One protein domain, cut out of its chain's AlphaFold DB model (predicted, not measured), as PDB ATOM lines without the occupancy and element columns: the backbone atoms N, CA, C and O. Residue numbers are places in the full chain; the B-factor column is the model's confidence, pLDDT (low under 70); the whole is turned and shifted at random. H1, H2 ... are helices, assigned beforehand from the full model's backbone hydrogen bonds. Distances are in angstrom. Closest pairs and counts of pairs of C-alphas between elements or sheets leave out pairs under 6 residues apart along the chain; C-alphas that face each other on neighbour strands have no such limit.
ATOM      1  N   GLU A  75     169.295 196.168 215.393       84.45
ATOM      2  CA  GLU A  75     168.366 195.579 216.364       84.45
ATOM      3  C   GLU A  75     168.531 196.186 217.766       84.45
ATOM      4  O   GLU A  75     167.540 196.572 218.398       84.45
ATOM      5  N   ALA A  76     169.776 196.365 218.223       84.05
ATOM      6  CA  ALA A  76     170.074 196.995 219.510       84.05
ATOM      7  C   ALA A  76     169.549 198.443 219.598       84.05
ATOM      8  O   ALA A  76     169.034 198.862 220.641       84.05
ATOM      9  N   SER A  77     169.606 199.201 218.495       85.29
ATOM     10  CA  SER A  77     169.092 200.577 218.437       85.29
ATOM     11  C   SER A  77     167.568 200.647 218.610       85.29
ATOM     12  O   SER A  77     167.072 201.507 219.339       85.29
ATOM     13  N   LEU A  78     166.807 199.741 217.982       89.50
ATOM     14  CA  LEU A  78     165.339 199.717 218.091       89.50
ATOM     15  C   LEU A  78     164.870 199.384 219.516       89.50
ATOM     16  O   LEU A  78     163.900 199.967 220.012       89.50
ATOM     17  N   GLN A  79     165.583 198.482 220.193       88.51
ATOM     18  CA  GLN A  79     165.322 198.111 221.585       88.51
ATOM     19  C   GLN A  79     165.518 199.312 222.537       88.51
ATOM     20  O   GLN A  79     164.717 199.537 223.456       88.51
ATOM     21  N   ALA A  80     166.558 200.122 222.302       88.79
ATOM     22  CA  ALA A  80     166.852 201.320 223.087       88.79
ATOM     23  C   ALA A  80     165.763 202.402 222.935       88.79
ATOM     24  O   ALA A  80     165.304 202.983 223.929       88.79
ATOM     25  N   ASP A  81     165.276 202.629 221.714       90.45
ATOM     26  CA  ASP A  81     164.198 203.590 221.459       90.45
ATOM     27  C   ASP A  81     162.867 203.152 222.091       90.45
ATOM     28  O   ASP A  81     162.154 203.963 222.691       90.45
ATOM     29  N   TYR A  82     162.543 201.857 222.044       93.57
ATOM     30  CA  TYR A  82     161.359 201.323 222.722       93.57
ATOM     31  C   TYR A  82     161.431 201.483 224.247       93.57
ATOM     32  O   TYR A  82     160.448 201.883 224.881       93.57
ATOM     33  N   THR A  83     162.607 201.268 224.839       91.99
ATOM     34  CA  THR A  83     162.845 201.510 226.272       91.99
ATOM     35  C   THR A  83     162.609 202.983 226.631       91.99
ATOM     36  O   THR A  83     162.001 203.305 227.657       91.99
ATOM     37  N   THR A  84     162.990 203.903 225.739       90.45
ATOM     38  CA  THR A  84     162.699 205.339 225.879       90.45
ATOM     39  C   THR A  84     161.192 205.625 225.831       90.45
ATOM     40  O   THR A  84     160.681 206.405 226.641       90.45
ATOM     41  N   ALA A  85     160.448 204.949 224.951       91.28
ATOM     42  CA  ALA A  85     158.994 205.081 224.866       91.28
ATOM     43  C   ALA A  85     158.280 204.584 226.138       91.28
ATOM     44  O   ALA A  85     157.358 205.242 226.630       91.28
ATOM     45  N   LEU A  86     158.735 203.468 226.722       90.28
ATOM     46  CA  LEU A  86     158.226 202.963 228.003       90.28
ATOM     47  C   LEU A  86     158.469 203.952 229.150       90.28
ATOM     48  O   LEU A  86     157.565 204.203 229.952       90.28
ATOM     49  N   ASN A  87     159.636 204.601 229.183       88.76
ATOM     50  CA  ASN A  87     159.923 205.655 230.157       88.76
ATOM     51  C   ASN A  87     158.950 206.843 230.037       88.76
ATOM     52  O   ASN A  87     158.589 207.446 231.049       88.76
ATOM     53  N   PHE A  88     158.445 207.169 228.840       91.03
ATOM     54  CA  PHE A  88     157.385 208.176 228.703       91.03
ATOM     55  C   PHE A  88     156.042 207.726 229.295       91.03
ATOM     56  O   PHE A  88     155.352 208.564 229.883       91.03
ATOM     57  N   ILE A  89     155.686 206.436 229.212       87.27
ATOM     58  CA  ILE A  89     154.485 205.890 229.874       87.27
ATOM     59  C   ILE A  89     154.619 206.011 231.396       87.27
ATOM     60  O   ILE A  89     153.700 206.514 232.047       87.27
ATOM     61  N   ILE A  90     155.770 205.612 231.950       86.93
ATOM     62  CA  ILE A  90     156.058 205.690 233.393       86.93
ATOM     63  C   ILE A  90     155.979 207.142 233.888       86.93
ATOM     64  O   ILE A  90     155.394 207.411 234.935       86.93
ATOM     65  N   ASN A  91     156.474 208.095 233.096       87.90
ATOM     66  CA  ASN A  91     156.420 209.528 233.405       87.90
ATOM     67  C   ASN A  91     155.037 210.179 233.176       87.90
ATOM     68  O   ASN A  91     154.908 211.400 233.269       87.90
ATOM     69  N   GLY A  92     153.996 209.405 232.843       85.16
ATOM     70  CA  GLY A  92     152.639 209.912 232.601       85.16
ATOM     71  C   GLY A  92     152.469 210.682 231.283       85.16
ATOM     72  O   GLY A  92     151.398 211.233 231.019       85.16
ATOM     73  N   LEU A  93     153.486 210.701 230.419       90.16
ATOM     74  CA  LEU A  93     153.499 211.402 229.133       90.16
ATOM     75  C   LEU A  93     152.872 210.535 228.027       90.16
ATOM     76  O   LEU A  93     153.504 210.256 227.006       90.16
ATOM     77  N   ARG A  94     151.607 210.133 228.222       89.43
ATOM     78  CA  ARG A  94     150.874 209.172 227.367       89.43
ATOM     79  C   ARG A  94     150.941 209.496 225.874       89.43
ATOM     80  O   ARG A  94     151.291 208.629 225.085       89.43
ATOM     81  N   GLN A  95     150.678 210.748 225.494       87.96
ATOM     82  CA  GLN A  95     150.682 211.148 224.083       87.96
ATOM     83  C   GLN A  95     152.074 211.036 223.444       87.96
ATOM     84  O   GLN A  95     152.186 210.630 222.296       87.96
ATOM     85  N   LYS A  96     153.146 211.372 224.181       87.38
ATOM     86  CA  LYS A  96     154.521 211.270 223.661       87.38
ATOM     87  C   LYS A  96     154.949 209.818 223.491       87.38
ATOM     88  O   LYS A  96     155.594 209.503 222.498       87.38
ATOM     89  N   ALA A  97     154.575 208.960 224.441       91.28
ATOM     90  CA  ALA A  97     154.788 207.525 224.325       91.28
ATOM     91  C   ALA A  97     154.071 206.967 223.088       91.28
ATOM     92  O   ALA A  97     154.720 206.319 222.275       91.28
ATOM     93  N   LEU A  98     152.786 207.302 222.901       91.52
ATOM     94  CA  LEU A  98     151.991 206.869 221.747       91.52
ATOM     95  C   LEU A  98     152.666 207.253 220.423       91.52
ATOM     96  O   LEU A  98     152.970 206.380 219.618       91.52
ATOM     97  N   THR A  99     153.014 208.531 220.240       91.67
ATOM     98  CA  THR A  99     153.640 209.008 218.995       91.67
ATOM     99  C   THR A  99     155.020 208.388 218.735       91.67
ATOM    100  O   THR A  99     155.417 208.223 217.584       91.67
ATOM    101  N   MET A 100     155.784 208.057 219.783       92.19
ATOM    102  CA  MET A 100     157.075 207.375 219.638       92.19
ATOM    103  C   MET A 100     156.896 205.899 219.263       92.19
ATOM    104  O   MET A 100     157.584 205.417 218.371       92.19
ATOM    105  N   MET A 101     155.946 205.203 219.893       94.40
ATOM    106  CA  MET A 101     155.649 203.799 219.592       94.40
ATOM    107  C   MET A 101     155.077 203.621 218.177       94.40
ATOM    108  O   MET A 101     155.508 202.720 217.464       94.40
ATOM    109  N   GLU A 102     154.191 204.517 217.731       91.94
ATOM    110  CA  GLU A 102     153.680 204.534 216.351       91.94
ATOM    111  C   GLU A 102     154.805 204.728 215.321       91.94
ATOM    112  O   GLU A 102     154.801 204.085 214.276       91.94
ATOM    113  N   LYS A 103     155.806 205.571 215.621       90.91
ATOM    114  CA  LYS A 103     156.981 205.748 214.751       90.91
ATOM    115  C   LYS A 103     157.861 204.504 214.686       90.91
ATOM    116  O   LYS A 103     158.357 204.185 213.612       90.91
ATOM    117  N   LEU A 104     158.056 203.811 215.809       91.75
ATOM    118  CA  LEU A 104     158.845 202.578 215.837       91.75
ATOM    119  C   LEU A 104     158.191 201.477 214.997       91.75
ATOM    120  O   LEU A 104     158.887 200.818 214.231       91.75
ATOM    121  N   LEU A 105     156.860 201.340 215.049       91.03
ATOM    122  CA  LEU A 105     156.123 200.377 214.217       91.03
ATOM    123  C   LEU A 105     156.291 200.600 212.704       91.03
ATOM    124  O   LEU A 105     156.136 199.654 211.938       91.03
ATOM    125  N   GLN A 106     156.646 201.812 212.259       90.69
ATOM    126  CA  GLN A 106     156.907 202.112 210.843       90.69
ATOM    127  C   GLN A 106     158.304 201.674 210.368       90.69
ATOM    128  O   GLN A 106     158.615 201.803 209.183       90.69
ATOM    129  N   HIS A 107     159.169 201.167 211.255       89.86
ATOM    130  CA  HIS A 107     160.510 200.736 210.870       89.86
ATOM    131  C   HIS A 107     160.459 199.487 209.960       89.86
ATOM    132  O   HIS A 107     159.731 198.544 210.283       89.86
ATOM    133  N   PRO A 108     161.265 199.401 208.877       85.55
ATOM    134  CA  PRO A 108     161.220 198.279 207.927       85.55
ATOM    135  C   PRO A 108     161.409 196.901 208.572       85.55
ATOM    136  O   PRO A 108     160.843 195.914 208.111       85.55
ATOM    137  N   ILE A 109     162.182 196.835 209.664       85.62
ATOM    138  CA  ILE A 109     162.411 195.589 210.405       85.62
ATOM    139  C   ILE A 109     161.151 195.105 211.145       85.62
ATOM    140  O   ILE A 109     160.982 193.904 211.318       85.62
ATOM    141  N   LEU A 110     160.257 196.003 211.560       89.13
ATOM    142  CA  LEU A 110     159.039 195.648 212.297       89.13
ATOM    143  C   LEU A 110     157.818 195.505 211.379       89.13
ATOM    144  O   LEU A 110     156.961 194.667 211.633       89.13
ATOM    145  N   GLN A 111     157.787 196.241 210.266       87.96
ATOM    146  CA  GLN A 111     156.734 196.161 209.246       87.96
ATOM    147  C   GLN A 111     156.567 194.757 208.635       87.96
ATOM    148  O   GLN A 111     155.472 194.392 208.218       87.96
ATOM    149  N   LYS A 112     157.616 193.921 208.647       85.68
ATOM    150  CA  LYS A 112     157.544 192.518 208.197       85.68
ATOM    151  C   LYS A 112     156.635 191.615 209.058       85.68
ATOM    152  O   LYS A 112     156.344 190.504 208.626       85.68
ATOM    153  N   PHE A 113     156.168 192.071 210.226       88.09
ATOM    154  CA  PHE A 113     155.249 191.322 211.102       88.09
ATOM    155  C   PHE A 113     153.775 191.768 211.007       88.09
ATOM    156  O   PHE A 113     152.918 191.190 211.675       88.09
ATOM    157  N   GLU A 114     153.454 192.785 210.201       86.91
ATOM    158  CA  GLU A 114     152.089 193.304 210.058       86.91
ATOM    159  C   GLU A 114     151.225 192.390 209.162       86.91
ATOM    160  O   GLU A 114     151.652 191.963 208.089       86.91
ATOM    161  N   VAL A 115     149.996 192.069 209.594       85.12
ATOM    162  CA  VAL A 115     149.076 191.147 208.894       85.12
ATOM    163  C   VAL A 115     147.637 191.666 208.887       85.12
ATOM    164  O   VAL A 115     147.216 192.393 209.786       85.12
ATOM    165  N   ASN A 116     146.843 191.251 207.895       84.68
ATOM    166  CA  ASN A 116     145.418 191.578 207.835       84.68
ATOM    167  C   ASN A 116     144.604 190.665 208.772       84.68
ATOM    168  O   ASN A 116     144.312 189.521 208.431       84.68
ATOM    169  N   ILE A 117     144.206 191.201 209.929       84.21
ATOM    170  CA  ILE A 117     143.479 190.505 211.009       84.21
ATOM    171  C   ILE A 117     142.201 189.800 210.513       84.21
ATOM    172  O   ILE A 117     141.897 188.698 210.964       84.21
ATOM    173  N   ASN A 118     141.476 190.390 209.556       79.60
ATOM    174  CA  ASN A 118     140.212 189.838 209.043       79.60
ATOM    175  C   ASN A 118     140.395 188.599 208.150       79.60
ATOM    176  O   ASN A 118     139.438 187.864 207.923       79.60
ATOM    177  N   LEU A 119     141.608 188.382 207.629       81.27
ATOM    178  CA  LEU A 119     141.977 187.237 206.788       81.27
ATOM    179  C   LEU A 119     142.985 186.310 207.488       81.27
ATOM    180  O   LEU A 119     143.491 185.375 206.871       81.27
ATOM    181  N   PHE A 120     143.307 186.578 208.755       85.35
ATOM    182  CA  PHE A 120     144.319 185.839 209.496       85.35
ATOM    183  C   PHE A 120     143.771 184.482 209.954       85.35
ATOM    184  O   PHE A 120     142.774 184.408 210.677       85.35
ATOM    185  N   ASP A 121     144.428 183.395 209.549       86.66
ATOM    186  CA  ASP A 121     144.052 182.044 209.964       86.66
ATOM    187  C   ASP A 121     144.553 181.758 211.389       86.66
ATOM    188  O   ASP A 121     145.646 181.230 211.620       86.66
ATOM    189  N   TRP A 122     143.719 182.109 212.367       87.63
ATOM    190  CA  TRP A 122     143.984 181.891 213.790       87.63
ATOM    191  C   TRP A 122     144.236 180.418 214.147       87.63
ATOM    192  O   TRP A 122     144.999 180.139 215.075       87.63
ATOM    193  N   ASN A 123     143.618 179.471 213.427       83.82
ATOM    194  CA  ASN A 123     143.788 178.041 213.686       83.82
ATOM    195  C   ASN A 123     145.165 177.562 213.216       83.82
ATOM    196  O   ASN A 123     145.840 176.853 213.968       83.82
ATOM    197  N   LYS A 124     145.602 177.981 212.019       84.27
ATOM    198  CA  LYS A 124     146.957 177.712 211.507       84.27
ATOM    199  C   LYS A 124     148.018 178.339 212.416       84.27
ATOM    200  O   LYS A 124     148.888 177.620 212.904       84.27
ATOM    201  N   ALA A 125     147.868 179.619 212.766       84.05
ATOM    202  CA  ALA A 125     148.818 180.333 213.624       84.05
ATOM    203  C   ALA A 125     148.991 179.678 215.008       84.05
ATOM    204  O   ALA A 125     150.111 179.540 215.504       84.05
ATOM    205  N   ARG A 126     147.905 179.210 215.645       83.67
ATOM    206  CA  ARG A 126     148.012 178.467 216.915       83.67
ATOM    207  C   ARG A 126     148.681 177.108 216.765       83.67
ATOM    208  O   ARG A 126     149.440 176.737 217.660       83.67
ATOM    209  N   LYS A 127     148.388 176.362 215.692       81.29
ATOM    210  CA  LYS A 127     149.030 175.065 215.420       81.29
ATOM    211  C   LYS A 127     150.539 175.239 215.227       81.29
ATOM    212  O   LYS A 127     151.303 174.557 215.902       81.29
ATOM    213  N   GLU A 128     150.960 176.215 214.422       80.79
ATOM    214  CA  GLU A 128     152.376 176.549 214.202       80.79
ATOM    215  C   GLU A 128     153.071 177.005 215.493       80.79
ATOM    216  O   GLU A 128     154.157 176.527 215.819       80.79
ATOM    217  N   ALA A 129     152.423 177.859 216.292       77.67
ATOM    218  CA  ALA A 129     152.968 178.301 217.576       77.67
ATOM    219  C   ALA A 129     153.061 177.170 218.622       77.67
ATOM    220  O   ALA A 129     153.927 177.222 219.492       77.67
ATOM    221  N   ARG A 130     152.195 176.142 218.561       79.21
ATOM    222  CA  ARG A 130     152.310 174.936 219.409       79.21
ATOM    223  C   ARG A 130     153.422 173.992 218.944       79.21
ATOM    224  O   ARG A 130     153.970 173.293 219.789       79.21
ATOM    225  N   ALA A 131     153.744 173.977 217.648       74.61
ATOM    226  CA  ALA A 131     154.840 173.185 217.087       74.61
ATOM    227  C   ALA A 131     156.217 173.834 217.343       74.61
ATOM    228  O   ALA A 131     157.170 173.148 217.699       74.61
ATOM    229  N   ASN A 132     156.314 175.165 217.250       66.43
ATOM    230  CA  ASN A 132     157.560 175.931 217.392       66.43
ATOM    231  C   ASN A 132     157.754 176.508 218.809       66.43
ATOM    232  O   ASN A 132     157.943 177.716 218.959       66.43
ATOM    233  N   GLN A 133     157.712 175.658 219.845       56.44
ATOM    234  CA  GLN A 133     157.559 176.002 221.278       56.44
ATOM    235  C   GLN A 133     158.478 177.083 221.908       56.44
ATOM    236  O   GLN A 133     158.277 177.400 223.078       56.44
ATOM    237  N   SER A 134     159.446 177.702 221.220       57.37
ATOM    238  CA  SER A 134     160.317 178.718 221.850       57.37
ATOM    239  C   SER A 134     161.093 179.676 220.924       57.37
ATOM    240  O   SER A 134     161.993 180.366 221.398       57.37
ATOM    241  N   ARG A 135     160.776 179.802 219.626       65.92
ATOM    242  CA  ARG A 135     161.594 180.613 218.683       65.92
ATOM    243  C   ARG A 135     160.909 181.877 218.143       65.92
ATOM    244  O   ARG A 135     160.800 182.060 216.935       65.92
ATOM    245  N   VAL A 136     160.486 182.790 219.023       74.29
ATOM    246  CA  VAL A 136     160.039 184.140 218.615       74.29
ATOM    247  C   VAL A 136     161.238 185.101 218.600       74.29
ATOM    248  O   VAL A 136     161.875 185.311 219.641       74.29
ATOM    249  N   SER A 137     161.553 185.681 217.433       83.41
ATOM    250  CA  SER A 137     162.685 186.609 217.259       83.41
ATOM    251  C   SER A 137     162.534 187.865 218.122       83.41
ATOM    252  O   SER A 137     161.412 188.299 218.398       83.41
ATOM    253  N   ALA A 138     163.651 188.476 218.538       84.29
ATOM    254  CA  ALA A 138     163.642 189.676 219.381       84.29
ATOM    255  C   ALA A 138     162.768 190.798 218.785       84.29
ATOM    256  O   ALA A 138     161.944 191.386 219.487       84.29
ATOM    257  N   MET A 139     162.851 191.005 217.468       88.58
ATOM    258  CA  MET A 139     162.055 192.002 216.746       88.58
ATOM    259  C   MET A 139     160.553 191.666 216.694       88.58
ATOM    260  O   MET A 139     159.726 192.569 216.814       88.58
ATOM    261  N   ALA A 140     160.165 190.388 216.610       87.61
ATOM    262  CA  ALA A 140     158.756 189.990 216.711       87.61
ATOM    263  C   ALA A 140     158.192 190.244 218.123       87.61
ATOM    264  O   ALA A 140     157.060 190.714 218.275       87.61
ATOM    265  N   ARG A 141     158.993 190.008 219.179       88.86
ATOM    266  CA  ARG A 141     158.587 190.352 220.557       88.86
ATOM    267  C   ARG A 141     158.438 191.856 220.731       88.86
ATOM    268  O   ARG A 141     157.492 192.291 221.391       88.86
ATOM    269  N   LEU A 142     159.342 192.633 220.133       91.56
ATOM    270  CA  LEU A 142     159.286 194.090 220.127       91.56
ATOM    271  C   LEU A 142     158.007 194.591 219.439       91.56
ATOM    272  O   LEU A 142     157.290 195.404 220.021       91.56
ATOM    273  N   PHE A 143     157.666 194.045 218.265       93.15
ATOM    274  CA  PHE A 143     156.429 194.349 217.534       93.15
ATOM    275  C   PHE A 143     155.172 194.098 218.384       93.15
ATOM    276  O   PHE A 143     154.350 194.996 218.572       93.15
ATOM    277  N   SER A 144     155.045 192.905 218.977       91.73
ATOM    278  CA  SER A 144     153.899 192.572 219.835       91.73
ATOM    279  C   SER A 144     153.830 193.460 221.084       91.73
ATOM    280  O   SER A 144     152.758 193.933 221.470       91.73
ATOM    281  N   SER A 145     154.983 193.770 221.687       92.28
ATOM    282  CA  SER A 145     155.066 194.638 222.866       92.28
ATOM    283  C   SER A 145     154.692 196.089 222.546       92.28
ATOM    284  O   SER A 145     154.058 196.751 223.374       92.28
ATOM    285  N   LEU A 146     155.031 196.588 221.354       93.65
ATOM    286  CA  LEU A 146     154.576 197.886 220.852       93.65
ATOM    287  C   LEU A 146     153.049 197.909 220.718       93.65
ATOM    288  O   LEU A 146     152.407 198.757 221.340       93.65
ATOM    289  N   HIS A 147     152.458 196.947 220.002       94.00
ATOM    290  CA  HIS A 147     151.003 196.861 219.827       94.00
ATOM    291  C   HIS A 147     150.253 196.736 221.162       94.00
ATOM    292  O   HIS A 147     149.303 197.481 221.404       94.00
ATOM    293  N   PHE A 148     150.720 195.889 222.082       92.98
ATOM    294  CA  PHE A 148     150.119 195.749 223.411       92.98
ATOM    295  C   PHE A 148     150.115 197.069 224.202       92.98
ATOM    296  O   PHE A 148     149.104 197.436 224.807       92.98
ATOM    297  N   ASN A 149     151.231 197.810 224.203       91.95
ATOM    298  CA  ASN A 149     151.313 199.076 224.932       91.95
ATOM    299  C   ASN A 149     150.538 200.206 224.244       91.95
ATOM    300  O   ASN A 149     149.952 201.023 224.952       91.95
ATOM    301  N   ILE A 150     150.465 200.225 222.910       92.14
ATOM    302  CA  ILE A 150     149.603 201.158 222.173       92.14
ATOM    303  C   ILE A 150     148.131 200.889 222.493       92.14
ATOM    304  O   ILE A 150     147.418 201.824 222.849       92.14
ATOM    305  N   GLY A 151     147.692 199.624 222.487       88.16
ATOM    306  CA  GLY A 151     146.324 199.256 222.865       88.16
ATOM    307  C   GLY A 151     145.946 199.785 224.253       88.16
ATOM    308  O   GLY A 151     144.881 200.361 224.434       88.16
ATOM    309  N   ARG A 152     146.856 199.726 225.234       87.93
ATOM    310  CA  ARG A 152     146.627 200.290 226.583       87.93
ATOM    311  C   ARG A 152     146.519 201.821 226.638       87.93
ATOM    312  O   ARG A 152     146.099 202.351 227.669       87.93
ATOM    313  N   LEU A 153     146.957 202.527 225.597       87.68
ATOM    314  CA  LEU A 153     146.895 203.987 225.498       87.68
ATOM    315  C   LEU A 153     145.654 204.480 224.735       87.68
ATOM    316  O   LEU A 153     145.342 205.666 224.846       87.68
ATOM    317  N   LEU A 154     144.960 203.601 224.004       85.53
ATOM    318  CA  LEU A 154     143.780 203.911 223.190       85.53
ATOM    319  C   LEU A 154     142.462 203.588 223.918       85.53
ATOM    320  O   LEU A 154     142.431 202.784 224.849       85.53
ATOM    321  N   ASP A 155     141.366 204.222 223.483       80.71
ATOM    322  CA  ASP A 155     140.012 203.970 224.007       80.71
ATOM    323  C   ASP A 155     139.392 202.671 223.459       80.71
ATOM    324  O   ASP A 155     138.564 202.059 224.134       80.71
ATOM    325  N   ASP A 156     139.790 202.263 222.249       82.92
ATOM    326  CA  ASP A 156     139.413 200.997 221.618       82.92
ATOM    327  C   ASP A 156     140.684 200.179 221.328       82.92
ATOM    328  O   ASP A 156     141.405 200.465 220.367       82.92
ATOM    329  N   PRO A 157     141.035 199.220 222.200       88.71
ATOM    330  CA  PRO A 157     142.291 198.491 222.101       88.71
ATOM    331  C   PRO A 157     142.212 197.261 221.186       88.71
ATOM    332  O   PRO A 157     143.243 196.619 220.990       88.71
ATOM    333  N   ILE A 158     141.026 196.891 220.678       89.76
ATOM    334  CA  ILE A 158     140.763 195.553 220.118       89.76
ATOM    335  C   ILE A 158     141.709 195.232 218.955       89.76
ATOM    336  O   ILE A 158     142.395 194.213 219.015       89.76
ATOM    337  N   ASP A 159     141.836 196.120 217.967       89.38
ATOM    338  CA  ASP A 159     142.698 195.890 216.797       89.38
ATOM    339  C   ASP A 159     144.175 195.728 217.183       89.38
ATOM    340  O   ASP A 159     144.839 194.793 216.741       89.38
ATOM    341  N   HIS A 160     144.692 196.578 218.078       91.70
ATOM    342  CA  HIS A 160     146.079 196.477 218.540       91.70
ATOM    343  C   HIS A 160     146.329 195.220 219.380       91.70
ATOM    344  O   HIS A 160     147.395 194.616 219.280       91.70
ATOM    345  N   LEU A 161     145.364 194.795 220.198       92.26
ATOM    346  CA  LEU A 161     145.472 193.545 220.948       92.26
ATOM    347  C   LEU A 161     145.429 192.325 220.021       92.26
ATOM    348  O   LEU A 161     146.190 191.382 220.233       92.26
ATOM    349  N   LEU A 162     144.609 192.362 218.967       91.97
ATOM    350  CA  LEU A 162     144.596 191.337 217.926       91.97
ATOM    351  C   LEU A 162     145.929 191.307 217.162       91.97
ATOM    352  O   LEU A 162     146.476 190.225 216.982       91.97
ATOM    353  N   SER A 163     146.526 192.456 216.818       91.70
ATOM    354  CA  SER A 163     147.884 192.511 216.243       91.70
ATOM    355  C   SER A 163     148.965 191.977 217.190       91.70
ATOM    356  O   SER A 163     149.955 191.419 216.739       91.70
ATOM    357  N   ALA A 164     148.812 192.118 218.509       91.70
ATOM    358  CA  ALA A 164     149.747 191.510 219.455       91.70
ATOM    359  C   ALA A 164     149.592 189.976 219.512       91.70
ATOM    360  O   ALA A 164     150.592 189.263 219.656       91.70
ATOM    361  N   LEU A 165     148.359 189.475 219.355       91.57
ATOM    362  CA  LEU A 165     148.013 188.051 219.295       91.57
ATOM    363  C   LEU A 165     148.482 187.351 218.009       91.57
ATOM    364  O   LEU A 165     148.552 186.126 218.008       91.57
ATOM    365  N   THR A 166     148.844 188.069 216.941       90.54
ATOM    366  CA  THR A 166     149.404 187.433 215.728       90.54
ATOM    367  C   THR A 166     150.794 186.846 215.983       90.54
ATOM    368  O   THR A 166     151.156 185.847 215.368       90.54
ATOM    369  N   VAL A 167     151.546 187.412 216.937       87.70
ATOM    370  CA  VAL A 167     152.846 186.889 217.395       87.70
ATOM    371  C   VAL A 167     152.676 185.846 218.505       87.70
ATOM    372  O   VAL A 167     153.410 184.861 218.542       87.70
ATOM    373  N   TYR A 168     151.696 186.031 219.398       87.57
ATOM    374  CA  TYR A 168     151.435 185.124 220.525       87.57
ATOM    375  C   TYR A 168     150.000 184.573 220.519       87.57
ATOM    376  O   TYR A 168     149.223 184.836 221.440       87.57
ATOM    377  N   PRO A 169     149.622 183.757 219.517       88.24
ATOM    378  CA  PRO A 169     148.238 183.319 219.332       88.24
ATOM    379  C   PRO A 169     147.749 182.349 220.418       88.24
ATOM    380  O   PRO A 169     146.545 182.104 220.504       88.24
ATOM    381  N   ASN A 170     148.647 181.809 221.249       86.60
ATOM    382  CA  ASN A 170     148.344 180.938 222.392       86.60
ATOM    383  C   ASN A 170     148.347 181.682 223.751       86.60
ATOM    384  O   ASN A 170     148.261 181.032 224.789       86.60
ATOM    385  N   ASP A 171     148.468 183.017 223.775       88.16
ATOM    386  CA  ASP A 171     148.427 183.789 225.025       88.16
ATOM    387  C   ASP A 171     146.978 183.943 225.531       88.16
ATOM    388  O   ASP A 171     146.223 184.824 225.109       88.16
ATOM    389  N   ASP A 172     146.592 183.061 226.458       87.74
ATOM    390  CA  ASP A 172     145.279 183.056 227.116       87.74
ATOM    391  C   ASP A 172     144.944 184.387 227.809       87.74
ATOM    392  O   ASP A 172     143.773 184.773 227.885       87.74
ATOM    393  N   TYR A 173     145.947 185.098 228.337       89.29
ATOM    394  CA  TYR A 173     145.727 186.375 229.011       89.29
ATOM    395  C   TYR A 173     145.331 187.456 228.002       89.29
ATOM    396  O   TYR A 173     144.360 188.181 228.240       89.29
ATOM    397  N   LEU A 174     146.031 187.542 226.866       90.01
ATOM    398  CA  LEU A 174     145.675 188.478 225.798       90.01
ATOM    399  C   LEU A 174     144.293 188.166 225.206       90.01
ATOM    400  O   LEU A 174     143.497 189.091 225.045       90.01
ATOM    401  N   TRP A 175     143.962 186.895 224.950       91.96
ATOM    402  CA  TRP A 175     142.624 186.517 224.469       91.96
ATOM    403  C   TRP A 175     141.520 186.903 225.448       91.96
ATOM    404  O   TRP A 175     140.509 187.490 225.054       91.96
ATOM    405  N   LYS A 176     141.729 186.644 226.742       90.30
ATOM    406  CA  LYS A 176     140.786 187.054 227.782       90.30
ATOM    407  C   LYS A 176     140.601 188.572 227.783       90.30
ATOM    408  O   LYS A 176     139.470 189.037 227.911       90.30
ATOM    409  N   TYR A 177     141.686 189.330 227.620       90.77
ATOM    410  CA  TYR A 177     141.640 190.789 227.600       90.77
ATOM    411  C   TYR A 177     140.859 191.323 226.386       90.77
ATOM    412  O   TYR A 177     140.000 192.185 226.558       90.77
ATOM    413  N   VAL A 178     141.043 190.740 225.193       91.58
ATOM    414  CA  VAL A 178     140.220 191.056 224.007       91.58
ATOM    415  C   VAL A 178     138.738 190.788 224.276       91.58
ATOM    416  O   VAL A 178     137.896 191.633 223.969       91.58
ATOM    417  N   GLY A 179     138.398 189.650 224.890       90.93
ATOM    418  CA  GLY A 179     137.011 189.313 225.217       90.93
ATOM    419  C   GLY A 179     136.373 190.281 226.219       90.93
ATOM    420  O   GLY A 179     135.222 190.685 226.047       90.93
ATOM    421  N   GLU A 180     137.116 190.702 227.246       89.87
ATOM    422  CA  GLU A 180     136.648 191.668 228.247       89.87
ATOM    423  C   GLU A 180     136.432 193.071 227.662       89.87
ATOM    424  O   GLU A 180     135.426 193.709 227.980       89.87
ATOM    425  N   GLU A 181     137.317 193.550 226.782       90.03
ATOM    426  CA  GLU A 181     137.129 194.834 226.088       90.03
ATOM    427  C   GLU A 181     135.976 194.764 225.072       90.03
ATOM    428  O   GLU A 181     135.147 195.677 225.020       90.03
ATOM    429  N   SER A 182     135.821 193.633 224.372       90.23
ATOM    430  CA  SER A 182     134.702 193.380 223.448       90.23
ATOM    431  C   SER A 182     133.338 193.426 224.153       90.23
ATOM    432  O   SER A 182     132.379 194.004 223.636       90.23
ATOM    433  N   LEU A 183     133.247 192.903 225.384       88.82
ATOM    434  CA  LEU A 183     132.040 193.031 226.212       88.82
ATOM    435  C   LEU A 183     131.697 194.495 226.528       88.82
ATOM    436  O   LEU A 183     130.519 194.854 226.541       88.82
ATOM    437  N   LYS A 184     132.694 195.359 226.771       85.82
ATOM    438  CA  LYS A 184     132.464 196.784 227.082       85.82
ATOM    439  C   LYS A 184     131.951 197.569 225.875       85.82
ATOM    440  O   LYS A 184     131.138 198.480 226.055       85.82
ATOM    441  N   VAL A 185     132.389 197.218 224.665       83.49
ATOM    442  CA  VAL A 185     131.897 197.825 223.413       83.49
ATOM    443  C   VAL A 185     130.634 197.150 222.864       83.49
ATOM    444  O   VAL A 185     130.048 197.655 221.911       83.49
ATOM    445  N   ARG A 186     130.142 196.091 223.527       85.36
ATOM    446  CA  ARG A 186     128.942 195.312 223.156       85.36
ATOM    447  C   ARG A 186     129.090 194.559 221.826       85.36
ATOM    448  O   ARG A 186     128.088 194.263 221.177       85.36
ATOM    449  N   ASP A 187     130.322 194.211 221.451       85.93
ATOM    450  CA  ASP A 187     130.606 193.292 220.346       85.93
ATOM    451  C   ASP A 187     130.569 191.851 220.868       85.93
ATOM    452  O   ASP A 187     131.577 191.249 221.250       85.93
ATOM    453  N   TRP A 188     129.355 191.307 220.951       89.46
ATOM    454  CA  TRP A 188     129.124 189.966 221.488       89.46
ATOM    455  C   TRP A 188     129.800 188.885 220.642       89.46
ATOM    456  O   TRP A 188     130.253 187.887 221.196       89.46
ATOM    457  N   SER A 189     129.902 189.090 219.326       87.75
ATOM    458  CA  SER A 189     130.590 188.189 218.398       87.75
ATOM    459  C   SER A 189     132.081 188.093 218.700       87.75
ATOM    460  O   SER A 189     132.580 186.985 218.908       87.75
ATOM    461  N   MET A 190     132.779 189.229 218.798       89.82
ATOM    462  CA  MET A 190     134.206 189.250 219.128       89.82
ATOM    463  C   MET A 190     134.456 188.747 220.553       89.82
ATOM    464  O   MET A 190     135.401 187.997 220.789       89.82
ATOM    465  N   ALA A 191     133.559 189.060 221.499       91.40
ATOM    466  CA  ALA A 191     133.634 188.527 222.857       91.40
ATOM    467  C   ALA A 191     133.524 186.992 222.880       91.40
ATOM    468  O   ALA A 191     134.338 186.327 223.520       91.40
ATOM    469  N   LEU A 192     132.552 186.408 222.166       90.96
ATOM    470  CA  LEU A 192     132.401 184.952 222.061       90.96
ATOM    471  C   LEU A 192     133.598 184.304 221.364       90.96
ATOM    472  O   LEU A 192     134.064 183.264 221.828       90.96
ATOM    473  N   PHE A 193     134.124 184.930 220.309       90.15
ATOM    474  CA  PHE A 193     135.311 184.455 219.602       90.15
ATOM    475  C   PHE A 193     136.547 184.443 220.511       90.15
ATOM    476  O   PHE A 193     137.212 183.416 220.648       90.15
ATOM    477  N   ALA A 194     136.818 185.547 221.206       90.65
ATOM    478  CA  ALA A 194     137.961 185.669 222.100       90.65
ATOM    479  C   ALA A 194     137.859 184.742 223.325       90.65
ATOM    480  O   ALA A 194     138.833 184.086 223.693       90.65
ATOM    481  N   PHE A 195     136.673 184.608 223.929       91.82
ATOM    482  CA  PHE A 195     136.467 183.680 225.045       91.82
ATOM    483  C   PHE A 195     136.479 182.208 224.621       91.82
ATOM    484  O   PHE A 195     136.935 181.369 225.394       91.82
ATOM    485  N   GLY A 196     136.026 181.879 223.407       87.06
ATOM    486  CA  GLY A 196     136.140 180.528 222.843       87.06
ATOM    487  C   GLY A 196     137.589 180.081 222.627       87.06
ATOM    488  O   GLY A 196     137.866 178.889 222.543       87.06
ATOM    489  N   ASN A 197     138.506 181.047 222.591       87.02
ATOM    490  CA  ASN A 197     139.929 180.876 222.356       87.02
ATOM    491  C   ASN A 197     140.792 180.822 223.630       87.02
ATOM    492  O   ASN A 197     141.994 180.603 223.520       87.02
ATOM    493  N   CYS A 198     140.194 181.008 224.810       83.32
ATOM    494  CA  CYS A 198     140.880 180.929 226.100       83.32
ATOM    495  C   CYS A 198     140.733 179.540 226.734       83.32
ATOM    496  O   CYS A 198     139.691 178.889 226.590       83.32
ATOM    497  N   SER A 199     141.693 179.135 227.567       75.69
ATOM    498  CA  SER A 199     141.457 178.064 228.542       75.69
ATOM    499  C   SER A 199     140.314 178.407 229.518       75.69
ATOM    500  O   SER A 199     139.972 179.569 229.764       75.69
ATOM    501  N   SER A 200     139.667 177.374 230.062       67.90
ATOM    502  CA  SER A 200     138.395 177.418 230.800       67.90
ATOM    503  C   SER A 200     138.484 178.043 232.207       67.90
ATOM    504  O   SER A 200     138.105 177.437 233.210       67.90
ATOM    505  N   ALA A 201     138.923 179.300 232.300       76.61
ATOM    506  CA  ALA A 201     138.884 180.088 233.527       76.61
ATOM    507  C   ALA A 201     137.461 180.590 233.849       76.61
ATOM    508  O   ALA A 201     136.671 180.933 232.968       76.61
ATOM    509  N   CYS A 202     137.143 180.732 235.139       78.78
ATOM    510  CA  CYS A 202     135.827 181.186 235.611       78.78
ATOM    511  C   CYS A 202     135.412 182.564 235.039       78.78
ATOM    512  O   CYS A 202     134.240 182.789 234.734       78.78
ATOM    513  N   SER A 203     136.370 183.473 234.809       83.10
ATOM    514  CA  SER A 203     136.114 184.773 234.165       83.10
ATOM    515  C   SER A 203     135.680 184.646 232.703       83.10
ATOM    516  O   SER A 203     134.792 185.375 232.270       83.10
ATOM    517  N   VAL A 204     136.268 183.699 231.964       87.62
ATOM    518  CA  VAL A 204     135.930 183.414 230.561       87.62
ATOM    519  C   VAL A 204     134.520 182.841 230.496       87.62
ATOM    520  O   VAL A 204     133.685 183.347 229.758       87.62
ATOM    521  N   ILE A 205     134.211 181.871 231.365       88.06
ATOM    522  CA  ILE A 205     132.867 181.294 231.496       88.06
ATOM    523  C   ILE A 205     131.820 182.381 231.782       88.06
ATOM    524  O   ILE A 205     130.761 182.403 231.152       88.06
ATOM    525  N   ARG A 206     132.111 183.296 232.719       91.27
ATOM    526  CA  ARG A 206     131.247 184.447 233.022       91.27
ATOM    527  C   ARG A 206     131.009 185.294 231.770       91.27
ATOM    528  O   ARG A 206     129.855 185.563 231.447       91.27
ATOM    529  N   GLY A 207     132.076 185.662 231.060       89.72
ATOM    530  CA  GLY A 207     132.009 186.460 229.837       89.72
ATOM    531  C   GLY A 207     131.225 185.783 228.709       89.72
ATOM    532  O   GLY A 207     130.363 186.419 228.106       89.72
ATOM    533  N   THR A 208     131.428 184.479 228.492       91.06
ATOM    534  CA  THR A 208     130.684 183.686 227.503       91.06
ATOM    535  C   THR A 208     129.188 183.666 227.802       91.06
ATOM    536  O   THR A 208     128.391 183.918 226.906       91.06
ATOM    537  N   LEU A 209     128.777 183.405 229.051       91.57
ATOM    538  CA  LEU A 209     127.351 183.383 229.403       91.57
ATOM    539  C   LEU A 209     126.687 184.751 229.218       91.57
ATOM    540  O   LEU A 209     125.553 184.824 228.747       91.57
ATOM    541  N   ILE A 210     127.396 185.829 229.568       90.76
ATOM    542  CA  ILE A 210     126.915 187.201 229.378       90.76
ATOM    543  C   ILE A 210     126.766 187.512 227.883       90.76
ATOM    544  O   ILE A 210     125.740 188.064 227.486       90.76
ATOM    545  N   ALA A 211     127.737 187.131 227.050       90.48
ATOM    546  CA  ALA A 211     127.673 187.353 225.607       90.48
ATOM    547  C   ALA A 211     126.577 186.506 224.931       90.48
ATOM    548  O   ALA A 211     125.794 187.057 224.163       90.48
ATOM    549  N   LEU A 212     126.435 185.215 225.271       90.66
ATOM    550  CA  LEU A 212     125.372 184.341 224.741       90.66
ATOM    551  C   LEU A 212     123.972 184.850 225.107       90.66
ATOM    552  O   LEU A 212     123.078 184.873 224.262       90.66
ATOM    553  N   TYR A 213     123.782 185.284 226.359       90.35
ATOM    554  CA  TYR A 213     122.510 185.847 226.811       90.35
ATOM    555  C   TYR A 213     122.165 187.146 226.066       90.35
ATOM    556  O   TYR A 213     121.046 187.280 225.579       90.35
ATOM    557  N   ASN A 214     123.119 188.076 225.917       86.64
ATOM    558  CA  ASN A 214     122.888 189.331 225.187       86.64
ATOM    559  C   ASN A 214     122.768 189.146 223.664       86.64
ATOM    560  O   ASN A 214     122.126 189.965 223.009       86.64
ATOM    561  N   ALA A 215     123.336 188.075 223.104       83.90
ATOM    562  CA  ALA A 215     123.163 187.686 221.704       83.90
ATOM    563  C   ALA A 215     121.830 186.949 221.433       83.90
ATOM    564  O   ALA A 215     121.578 186.553 220.299       83.90
ATOM    565  N   ASN A 216     120.970 186.761 222.450       84.45
ATOM    566  CA  ASN A 216     119.727 185.974 222.398       84.45
ATOM    567  C   ASN A 216     119.920 184.498 221.984       84.45
ATOM    568  O   ASN A 216     118.966 183.830 221.583       84.45
ATOM    569  N   LEU A 217     121.132 183.956 222.143       86.86
ATOM    570  CA  LEU A 217     121.456 182.546 221.910       86.86
ATOM    571  C   LEU A 217     121.116 181.720 223.161       86.86
ATOM    572  O   LEU A 217     121.984 181.168 223.839       86.86
ATOM    573  N   PHE A 218     119.832 181.696 223.532       89.44
ATOM    574  CA  PHE A 218     119.378 181.102 224.795       89.44
ATOM    575  C   PHE A 218     119.599 179.591 224.875       89.44
ATOM    576  O   PHE A 218     119.903 179.098 225.956       89.44
ATOM    577  N   GLU A 219     119.484 178.855 223.769       86.80
ATOM    578  CA  GLU A 219     119.749 177.411 223.765       86.80
ATOM    579  C   GLU A 219     121.229 177.114 224.040       86.80
ATOM    580  O   GLU A 219     121.523 176.360 224.969       86.80
ATOM    581  N   ASP A 220     122.151 177.798 223.355       87.79
ATOM    582  CA  ASP A 220     123.595 177.699 223.614       87.79
ATOM    583  C   ASP A 220     123.948 178.150 225.035       87.79
ATOM    584  O   ASP A 220     124.753 177.514 225.719       87.79
ATOM    585  N   CYS A 221     123.297 179.212 225.525       91.82
ATOM    586  CA  CYS A 221     123.447 179.679 226.901       91.82
ATOM    587  C   CYS A 221     123.011 178.597 227.901       91.82
ATOM    588  O   CYS A 221     123.751 178.288 228.834       91.82
ATOM    589  N   LEU A 222     121.855 177.954 227.692       92.69
ATOM    590  CA  LEU A 222     121.366 176.865 228.544       92.69
ATOM    591  C   LEU A 222     122.251 175.612 228.470       92.69
ATOM    592  O   LEU A 222     122.496 175.002 229.510       92.69
ATOM    593  N   LEU A 223     122.761 175.241 227.290       90.15
ATOM    594  CA  LEU A 223     123.697 174.123 227.109       90.15
ATOM    595  C   LEU A 223     125.046 174.400 227.794       90.15
ATOM    596  O   LEU A 223     125.595 173.528 228.477       90.15
ATOM    597  N   LYS A 224     125.551 175.638 227.711       89.35
ATOM    598  CA  LYS A 224     126.757 176.054 228.437       89.35
ATOM    599  C   LYS A 224     126.516 176.057 229.947       89.35
ATOM    600  O   LYS A 224     127.339 175.538 230.690       89.35
ATOM    601  N   ILE A 225     125.364 176.542 230.417       91.88
ATOM    602  CA  ILE A 225     124.984 176.461 231.836       91.88
ATOM    603  C   ILE A 225     124.868 175.003 232.293       91.88
ATOM    604  O   ILE A 225     125.330 174.694 233.387       91.88
ATOM    605  N   LYS A 226     124.292 174.104 231.485       90.37
ATOM    606  CA  LYS A 226     124.222 172.668 231.794       90.37
ATOM    607  C   LYS A 226     125.611 172.090 232.036       90.37
ATOM    608  O   LYS A 226     125.833 171.539 233.109       90.37
ATOM    609  N   SER A 227     126.541 172.302 231.102       88.06
ATOM    610  CA  SER A 227     127.914 171.809 231.267       88.06
ATOM    611  C   SER A 227     128.608 172.412 232.491       88.06
ATOM    612  O   SER A 227     129.300 171.694 233.194       88.06
ATOM    613  N   ILE A 228     128.381 173.688 232.834       86.82
ATOM    614  CA  ILE A 228     128.961 174.294 234.050       86.82
ATOM    615  C   ILE A 228     128.349 173.708 235.327       86.82
ATOM    616  O   ILE A 228     129.080 173.386 236.257       86.82
ATOM    617  N   LEU A 229     127.019 173.565 235.390       86.53
ATOM    618  CA  LEU A 229     126.315 173.071 236.581       86.53
ATOM    619  C   LEU A 229     126.536 171.574 236.837       86.53
ATOM    620  O   LEU A 229     126.318 171.123 237.963       86.53
ATOM    621  N   GLU A 230     126.972 170.812 235.831       83.41
ATOM    622  CA  GLU A 230     127.441 169.432 236.002       83.41
ATOM    623  C   GLU A 230     128.708 169.367 236.879       83.41
ATOM    624  O   GLU A 230     128.806 168.464 237.713       83.41
ATOM    625  N   TYR A 231     129.611 170.357 236.781       81.46
ATOM    626  CA  TYR A 231     130.837 170.452 237.596       81.46
ATOM    627  C   TYR A 231     130.670 171.316 238.858       81.46
ATOM    628  O   TYR A 231     131.071 170.908 239.945       81.46
ATOM    629  N   ASP A 232     130.055 172.496 238.739       83.83
ATOM    630  CA  ASP A 232     129.780 173.417 239.846       83.83
ATOM    631  C   ASP A 232     128.278 173.705 239.945       83.83
ATOM    632  O   ASP A 232     127.751 174.689 239.419       83.83
ATOM    633  N   ARG A 233     127.580 172.857 240.708       81.29
ATOM    634  CA  ARG A 233     126.146 173.010 241.006       81.29
ATOM    635  C   ARG A 233     125.808 174.332 241.709       81.29
ATOM    636  O   ARG A 233     124.629 174.680 241.789       81.29
ATOM    637  N   THR A 234     126.798 175.053 242.242       82.29
ATOM    638  CA  THR A 234     126.621 176.310 242.979       82.29
ATOM    639  C   THR A 234     126.897 177.564 242.149       82.29
ATOM    640  O   THR A 234     126.659 178.663 242.652       82.29
ATOM    641  N   TYR A 235     127.295 177.430 240.876       87.78
ATOM    642  CA  TYR A 235     127.678 178.558 240.026       87.78
ATOM    643  C   TYR A 235     126.548 179.593 239.852       87.78
ATOM    644  O   TYR A 235     125.594 179.412 239.089       87.78
ATOM    645  N   PHE A 236     126.659 180.706 240.583       88.85
ATOM    646  CA  PHE A 236     125.565 181.655 240.814       88.85
ATOM    647  C   PHE A 236     125.002 182.278 239.529       88.85
ATOM    648  O   PHE A 236     123.792 182.236 239.314       88.85
ATOM    649  N   LEU A 237     125.864 182.803 238.647       89.83
ATOM    650  CA  LEU A 237     125.432 183.452 237.401       89.83
ATOM    651  C   LEU A 237     124.646 182.485 236.505       89.83
ATOM    652  O   LEU A 237     123.581 182.842 236.006       89.83
ATOM    653  N   GLY A 238     125.137 181.252 236.342       88.94
ATOM    654  CA  GLY A 238     124.472 180.238 235.521       88.94
ATOM    655  C   GLY A 238     123.112 179.831 236.084       88.94
ATOM    656  O   GLY A 238     122.139 179.737 235.340       88.94
ATOM    657  N   ARG A 239     123.000 179.668 237.410       89.02
ATOM    658  CA  ARG A 239     121.713 179.386 238.068       89.02
ATOM    659  C   ARG A 239     120.703 180.514 237.848       89.02
ATOM    660  O   ARG A 239     119.552 180.237 237.521       89.02
ATOM    661  N   VAL A 240     121.131 181.769 238.006       90.49
ATOM    662  CA  VAL A 240     120.266 182.946 237.826       90.49
ATOM    663  C   VAL A 240     119.827 183.091 236.366       90.49
ATOM    664  O   VAL A 240     118.633 183.239 236.116       90.49
ATOM    665  N   LEU A 241     120.747 182.969 235.401       90.73
ATOM    666  CA  LEU A 241     120.421 183.029 233.970       90.73
ATOM    667  C   LEU A 241     119.498 181.887 233.527       90.73
ATOM    668  O   LEU A 241     118.560 182.136 232.774       90.73
ATOM    669  N   LYS A 242     119.692 180.661 234.034       91.09
ATOM    670  CA  LYS A 242     118.788 179.525 233.778       91.09
ATOM    671  C   LYS A 242     117.351 179.838 234.194       91.09
ATOM    672  O   LYS A 242     116.426 179.523 233.450       91.09
ATOM    673  N   GLU A 243     117.160 180.444 235.365       89.33
ATOM    674  CA  GLU A 243     115.823 180.792 235.858       89.33
ATOM    675  C   GLU A 243     115.208 181.951 235.065       89.33
ATOM    676  O   GLU A 243     114.032 181.894 234.719       89.33
ATOM    677  N   ILE A 244     116.011 182.957 234.697       89.82
ATOM    678  CA  ILE A 244     115.562 184.059 233.835       89.82
ATOM    679  C   ILE A 244     115.094 183.517 232.476       89.82
ATOM    680  O   ILE A 244     113.993 183.840 232.039       89.82
ATOM    681  N   ILE A 245     115.881 182.646 231.829       89.10
ATOM    682  CA  ILE A 245     115.518 182.058 230.531       89.10
ATOM    683  C   ILE A 245     114.261 181.183 230.668       89.10
ATOM    684  O   ILE A 245     113.341 181.312 229.862       89.10
ATOM    685  N   ARG A 246     114.168 180.352 231.716       88.01
ATOM    686  CA  ARG A 246     112.996 179.504 232.017       88.01
ATOM    687  C   ARG A 246     111.688 180.290 232.109       88.01
ATOM    688  O   ARG A 246     110.656 179.790 231.666       88.01
ATOM    689  N   GLU A 247     111.728 181.475 232.705       86.87
ATOM    690  CA  GLU A 247     110.550 182.318 232.931       86.87
ATOM    691  C   GLU A 247     110.160 183.166 231.714       86.87
ATOM    692  O   GLU A 247     109.081 183.755 231.713       86.87
ATOM    693  N   THR A 248     110.984 183.192 230.660       79.46
ATOM    694  CA  THR A 248     110.725 183.995 229.454       79.46
ATOM    695  C   THR A 248     109.394 183.626 228.788       79.46
ATOM    696  O   THR A 248     108.619 184.508 228.432       79.46
ATOM    697  N   ASN A 249     109.110 182.327 228.608       80.24
ATOM    698  CA  ASN A 249     107.829 181.804 228.112       80.24
ATOM    699  C   ASN A 249     107.713 180.279 228.345       80.24
ATOM    700  O   ASN A 249     108.651 179.620 228.800       80.24
ATOM    701  N   SER A 250     106.561 179.686 228.010       77.59
ATOM    702  CA  SER A 250     106.320 178.245 228.193       77.59
ATOM    703  C   SER A 250     107.258 177.347 227.379       77.59
ATOM    704  O   SER A 250     107.571 176.247 227.835       77.59
ATOM    705  N   TYR A 251     107.716 177.810 226.208       76.85
ATOM    706  CA  TYR A 251     108.670 177.094 225.360       76.85
ATOM    707  C   TYR A 251     110.029 176.963 226.057       76.85
ATOM    708  O   TYR A 251     110.503 175.844 226.252       76.85
ATOM    709  N   TRP A 252     110.606 178.066 226.545       84.22
ATOM    710  CA  TRP A 252     111.870 178.036 227.288       84.22
ATOM    711  C   TRP A 252     111.745 177.310 228.625       84.22
ATOM    712  O   TRP A 252     112.673 176.609 229.034       84.22
ATOM    713  N   GLY A 253     110.575 177.376 229.268       79.70
ATOM    714  CA  GLY A 253     110.261 176.547 230.428       79.70
ATOM    715  C   GLY A 253     110.306 175.044 230.121       79.70
ATOM    716  O   GLY A 253     110.815 174.264 230.926       79.70
ATOM    717  N   MET A 254     109.817 174.623 228.951       80.17
ATOM    718  CA  MET A 254     109.900 173.235 228.485       80.17
ATOM    719  C   MET A 254     111.324 172.849 228.069       80.17
ATOM    720  O   MET A 254     111.816 171.820 228.529       80.17
ATOM    721  N   LYS A 255     112.010 173.679 227.273       80.83
ATOM    722  CA  LYS A 255     113.409 173.462 226.867       80.83
ATOM    723  C   LYS A 255     114.342 173.361 228.071       80.83
ATOM    724  O   LYS A 255     115.178 172.468 228.109       80.83
ATOM    725  N   CYS A 256     114.154 174.184 229.105       84.84
ATOM    726  CA  CYS A 256     114.891 174.048 230.363       84.84
ATOM    727  C   CYS A 256     114.646 172.690 231.039       84.84
ATOM    728  O   CYS A 256     115.591 172.090 231.542       84.84
ATOM    729  N   ARG A 257     113.407 172.177 231.053       84.11
ATOM    730  CA  ARG A 257     113.132 170.838 231.603       84.11
ATOM    731  C   ARG A 257     113.807 169.737 230.788       84.11
ATOM    732  O   ARG A 257     114.385 168.828 231.375       84.11
ATOM    733  N   GLN A 258     113.780 169.860 229.460       83.96
ATOM    734  CA  GLN A 258     114.411 168.918 228.536       83.96
ATOM    735  C   GLN A 258     115.941 168.916 228.664       83.96
ATOM    736  O   GLN A 258     116.540 167.858 228.797       83.96
ATOM    737  N   ILE A 259     116.583 170.088 228.660       86.01
ATOM    738  CA  ILE A 259     118.048 170.212 228.705       86.01
ATOM    739  C   ILE A 259     118.598 169.711 230.049       86.01
ATOM    740  O   ILE A 259     119.603 169.000 230.066       86.01
ATOM    741  N   PHE A 260     117.939 170.032 231.168       86.35
ATOM    742  CA  PHE A 260     118.405 169.692 232.520       86.35
ATOM    743  C   PHE A 260     117.812 168.389 233.091       86.35
ATOM    744  O   PHE A 260     118.022 168.115 234.271       86.35
ATOM    745  N   ASN A 261     117.096 167.590 232.285       79.35
ATOM    746  CA  ASN A 261     116.444 166.334 232.694       79.35
ATOM    747  C   ASN A 261     115.570 166.476 233.955       79.35
ATOM    748  O   ASN A 261     115.570 165.620 234.841       79.35
ATOM    749  N   GLU A 262     114.832 167.580 234.057       75.31
ATOM    750  CA  GLU A 262     113.952 167.823 235.199       75.31
ATOM    751  C   GLU A 262     112.635 167.078 234.993       75.31
ATOM    752  O   GLU A 262     111.722 167.555 234.313       75.31
ATOM    753  N   ASP A 263     112.559 165.886 235.576       58.78
ATOM    754  CA  ASP A 263     111.380 165.034 235.531       58.78
ATOM    755  C   ASP A 263     110.240 165.671 236.357       58.78
ATOM    756  O   ASP A 263     110.400 165.872 237.569       58.78
ATOM    757  N   PRO A 264     109.079 166.017 235.761       56.15
ATOM    758  CA  PRO A 264     107.993 166.697 236.472       56.15
ATOM    759  C   PRO A 264     107.433 165.901 237.664       56.15
ATOM    760  O   PRO A 264     106.703 166.467 238.477       56.15
ATOM    761  N   ILE A 265     107.771 164.613 237.784       54.99
ATOM    762  CA  ILE A 265     107.255 163.702 238.813       54.99
ATOM    763  C   ILE A 265     108.249 163.503 239.984       54.99
ATOM    764  O   ILE A 265     107.829 163.077 241.060       54.99
ATOM    765  N   LEU A 266     109.535 163.866 239.849       49.23
ATOM    766  CA  LEU A 266     110.598 163.452 240.794       49.23
ATOM    767  C   LEU A 266     111.429 164.576 241.444       49.23
ATOM    768  O   LEU A 266     112.263 164.292 242.303       49.23
ATOM    769  N   VAL A 267     111.185 165.857 241.151       44.67
ATOM    770  CA  VAL A 267     111.970 166.959 241.749       44.67
ATOM    771  C   VAL A 267     111.366 167.428 243.085       44.67
ATOM    772  O   VAL A 267     110.733 168.477 243.185       44.67
ATOM    773  N   GLN A 268     111.586 166.649 244.148       43.60
ATOM    774  CA  GLN A 268     111.591 167.140 245.537       43.60
ATOM    775  C   GLN A 268     113.004 167.025 246.119       43.60
ATOM    776  O   GLN A 268     113.218 166.381 247.145       43.60
ATOM    777  N   ASP A 269     113.990 167.645 245.470       46.05
ATOM    778  CA  ASP A 269     115.323 167.739 246.060       46.05
ATOM    779  C   ASP A 269     115.334 168.871 247.103       46.05
ATOM    780  O   ASP A 269     115.358 170.063 246.782       46.05
ATOM    781  N   LYS A 270     115.227 168.499 248.385       49.68
ATOM    782  CA  LYS A 270     115.092 169.421 249.531       49.68
ATOM    783  C   LYS A 270     116.327 170.306 249.781       49.68
ATOM    784  O   LYS A 270     116.276 171.145 250.676       49.68
ATOM    785  N   ASN A 271     117.397 170.170 248.996       54.09
ATOM    786  CA  ASN A 271     118.674 170.854 249.215       54.09
ATOM    787  C   ASN A 271     118.978 172.015 248.239       54.09
ATOM    788  O   ASN A 271     120.081 172.557 248.270       54.09
ATOM    789  N   ILE A 272     118.026 172.455 247.403       55.08
ATOM    790  CA  ILE A 272     118.253 173.540 246.427       55.08
ATOM    791  C   ILE A 272     117.725 174.888 246.960       55.08
ATOM    792  O   ILE A 272     116.518 175.109 247.066       55.08
ATOM    793  N   VAL A 273     118.634 175.824 247.267       60.83
ATOM    794  CA  VAL A 273     118.317 177.212 247.670       60.83
ATOM    795  C   VAL A 273     117.567 177.927 246.536       60.83
ATOM    796  O   VAL A 273     118.105 178.038 245.433       60.83
ATOM    797  N   LYS A 274     116.341 178.412 246.782       67.64
ATOM    798  CA  LYS A 274     115.541 179.167 245.796       67.64
ATOM    799  C   LYS A 274     116.209 180.498 245.439       67.64
ATOM    800  O   LYS A 274     116.545 181.259 246.340       67.64
ATOM    801  N   ILE A 275     116.322 180.788 244.141       78.53
ATOM    802  CA  ILE A 275     116.803 182.078 243.625       78.53
ATOM    803  C   ILE A 275     115.732 183.140 243.878       78.53
ATOM    804  O   ILE A 275     114.563 182.960 243.539       78.53
ATOM    805  N   THR A 276     116.124 184.243 244.497       83.76
ATOM    806  CA  THR A 276     115.244 185.360 244.841       83.76
ATOM    807  C   THR A 276     115.158 186.380 243.704       83.76
ATOM    808  O   THR A 276     116.106 186.591 242.951       83.76
ATOM    809  N   GLU A 277     114.047 187.116 243.627       81.62
ATOM    810  CA  GLU A 277     113.906 188.240 242.682       81.62
ATOM    811  C   GLU A 277     114.972 189.334 242.865       81.62
ATOM    812  O   GLU A 277     115.317 190.047 241.922       81.62
ATOM    813  N   LYS A 278     115.537 189.474 244.074       82.10
ATOM    814  CA  LYS A 278     116.663 190.388 244.315       82.10
ATOM    815  C   LYS A 278     117.934 189.930 243.601       82.10
ATOM    816  O   LYS A 278     118.634 190.771 243.049       82.10
ATOM    817  N   GLU A 279     118.216 188.630 243.592       85.53
ATOM    818  CA  GLU A 279     119.389 188.056 242.921       85.53
ATOM    819  C   GLU A 279     119.271 188.159 241.396       85.53
ATOM    820  O   GLU A 279     120.229 188.576 240.746       85.53
ATOM    821  N   LYS A 280     118.080 187.894 240.831       86.83
ATOM    822  CA  LYS A 280     117.809 188.105 239.395       86.83
ATOM    823  C   LYS A 280     118.034 189.558 238.980       86.83
ATOM    824  O   LYS A 280     118.741 189.817 238.011       86.83
ATOM    825  N   LYS A 281     117.492 190.513 239.747       84.45
ATOM    826  CA  LYS A 281     117.697 191.951 239.496       84.45
ATOM    827  C   LYS A 281     119.157 192.373 239.621       84.45
ATOM    828  O   LYS A 281     119.592 193.221 238.852       84.45
ATOM    829  N   LEU A 282     119.906 191.809 240.570       86.11
ATOM    830  CA  LEU A 282     121.323 192.123 240.754       86.11
ATOM    831  C   LEU A 282     122.148 191.711 239.529       86.11
ATOM    832  O   LEU A 282     122.887 192.539 239.005       86.11
ATOM    833  N   ILE A 283     121.959 190.487 239.029       85.43
ATOM    834  CA  ILE A 283     122.635 190.000 237.818       85.43
ATOM    835  C   ILE A 283     122.170 190.746 236.564       85.43
ATOM    836  O   ILE A 283     123.005 191.145 235.764       85.43
ATOM    837  N   LEU A 284     120.867 190.991 236.386       84.02
ATOM    838  CA  LEU A 284     120.369 191.746 235.229       84.02
ATOM    839  C   LEU A 284     120.913 193.177 235.200       84.02
ATOM    840  O   LEU A 284     121.282 193.651 234.130       84.02
ATOM    841  N   ASN A 285     121.012 193.844 236.356       82.79
ATOM    842  CA  ASN A 285     121.645 195.161 236.465       82.79
ATOM    843  C   ASN A 285     123.147 195.097 236.177       82.79
ATOM    844  O   ASN A 285     123.689 196.012 235.566       82.79
ATOM    845  N   GLU A 286     123.831 194.035 236.603       83.02
ATOM    846  CA  GLU A 286     125.236 193.830 236.255       83.02
ATOM    847  C   GLU A 286     125.402 193.673 234.738       83.02
ATOM    848  O   GLU A 286     126.188 194.396 234.139       83.02
ATOM    849  N   ILE A 287     124.598 192.815 234.104       82.91
ATOM    850  CA  ILE A 287     124.630 192.560 232.659       82.91
ATOM    851  C   ILE A 287     124.268 193.810 231.850       82.91
ATOM    852  O   ILE A 287     124.923 194.106 230.857       82.91
ATOM    853  N   THR A 288     123.251 194.569 232.268       74.74
ATOM    854  CA  THR A 288     122.832 195.794 231.560       74.74
ATOM    855  C   THR A 288     123.802 196.959 231.731       74.74
ATOM    856  O   THR A 288     123.867 197.810 230.849       74.74
ATOM    857  N   ASN A 289     124.580 196.992 232.818       72.57
ATOM    858  CA  ASN A 289     125.640 197.984 233.013       72.57
ATOM    859  C   ASN A 289     126.947 197.619 232.284       72.57
ATOM    860  O   ASN A 289     127.854 198.453 232.214       72.57
ATOM    861  N   ILE A 290     127.060 196.405 231.730       66.71
ATOM    862  CA  ILE A 290     128.166 196.018 230.848       66.71
ATOM    863  C   ILE A 290     127.911 196.634 229.465       66.71
ATOM    864  O   ILE A 290     127.184 196.107 228.624       66.71
TER     865      ILE A 290
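What this domain is: This is residues 75 to 290 of the 1490 residues of an uncharacterized protein of Onchocerca volvulus (UniProt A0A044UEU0). From the longest helix, H1, at one end to H12 at the other, the chain folds back and forth in a long stack of helices, most of them joined as hairpins, with H7 and H8 near the middle. H13 crosses H11 on one side of the stack after a long link, of which residues 263 to 271 stick out, and H4 is held off on a loop, touching no other helix. The printed part has 216 residues with thirteen named helices, H1 to H13 in order along the chain, and no named strand; its class is all helix. It is loose, with a radius of gyration of the C-alphas of 22.2 A, and elongated, spanning 74 by 39 by 28 A.

Where its parts are: H1, residues 75 to 90, begins with C-alpha 75 at (168.366, 195.579, 216.364) and is 23.3 A long from first to last C-alpha. H2 holds residues 94 to 105 and H3 residues 108 to 111. H4 holds residues 122 to 131. H5, residues 138 to 151, is 20.1 A long, and H6 holds residues 158 to 165. H7, residues 172 to 185, is 20.3 A long, with C-alpha 172 at (145.279, 183.056, 227.116). H8 holds residues 188 to 196 and H9 residues 202 to 214. H10, residues 218 to 231, is 20.2 A long. H11, residues 236 to 248, is 18.8 A long, and H12 holds residues 250 to 259. H13, residues 277 to 289, is 18.1 A long and ends with C-alpha 289 at (125.640, 197.984, 233.013).

How they stand to each other: H1, H2 and H5 form an up-and-down bundle, each running against the one before it. H1 and H2 are a hairpin at a shallow tilt of 17 degrees, their closest C-alphas, those of Ala 85 and Ala 97, 4.9 A apart. H1 touches H5 with residues 75 to 82 alone, the closest C-alphas being those of Glu 75 and Met 139 at 7.3 A. H3 touches H5, with C-alphas 110 and 143 closest at 6.0 A. H4 is apart from every other helix. Outward from H5 come further hairpins: H5 and H6, with C-alphas 144 and 164 closest at 4.3 A; H6 and H7, at a shallow tilt of 7 degrees, with C-alphas 158 and 178 closest at 6.0 A; and H7 and H8, with C-alphas 179 and 191 closest at 4.2 A. H8 touches H9, with C-alphas 188 and 211 closest at 5.1 A. H9, H10, H11 and H12 form a second up-and-down bundle. In it H10 touches H11 at a tilt of 37 degrees, only just steep, with C-alphas 225 and 238 closest at 5.3 A. H13 touches H11 with residues 279 to 283 alone, about perpendicular at 82 degrees, with C-alphas 240 and 280 closest at 5.9 A. Every O i to N i+4 pair is within hydrogen-bond range in H1, H2, H4 to H9 and H11 to H13; in H10 it is 9 of 10, and H3 is too short for such a pair, with 0 of 1 O i to N i+3 pair within range.

The domain as a whole: The two C-alphas farthest apart, those of Ser 77 and Ile 265, are 74.8 A apart. Without residues 263 to 271, which stand free, the body spans 66 by 39 by 26 A. The printed part has no cut. The link from H12 to H13, residues 260 to 276, is long. The mean pLDDT of the printed part is 84.5; residues 132 to 135, 200, 263 to 274 and 290 are under 70.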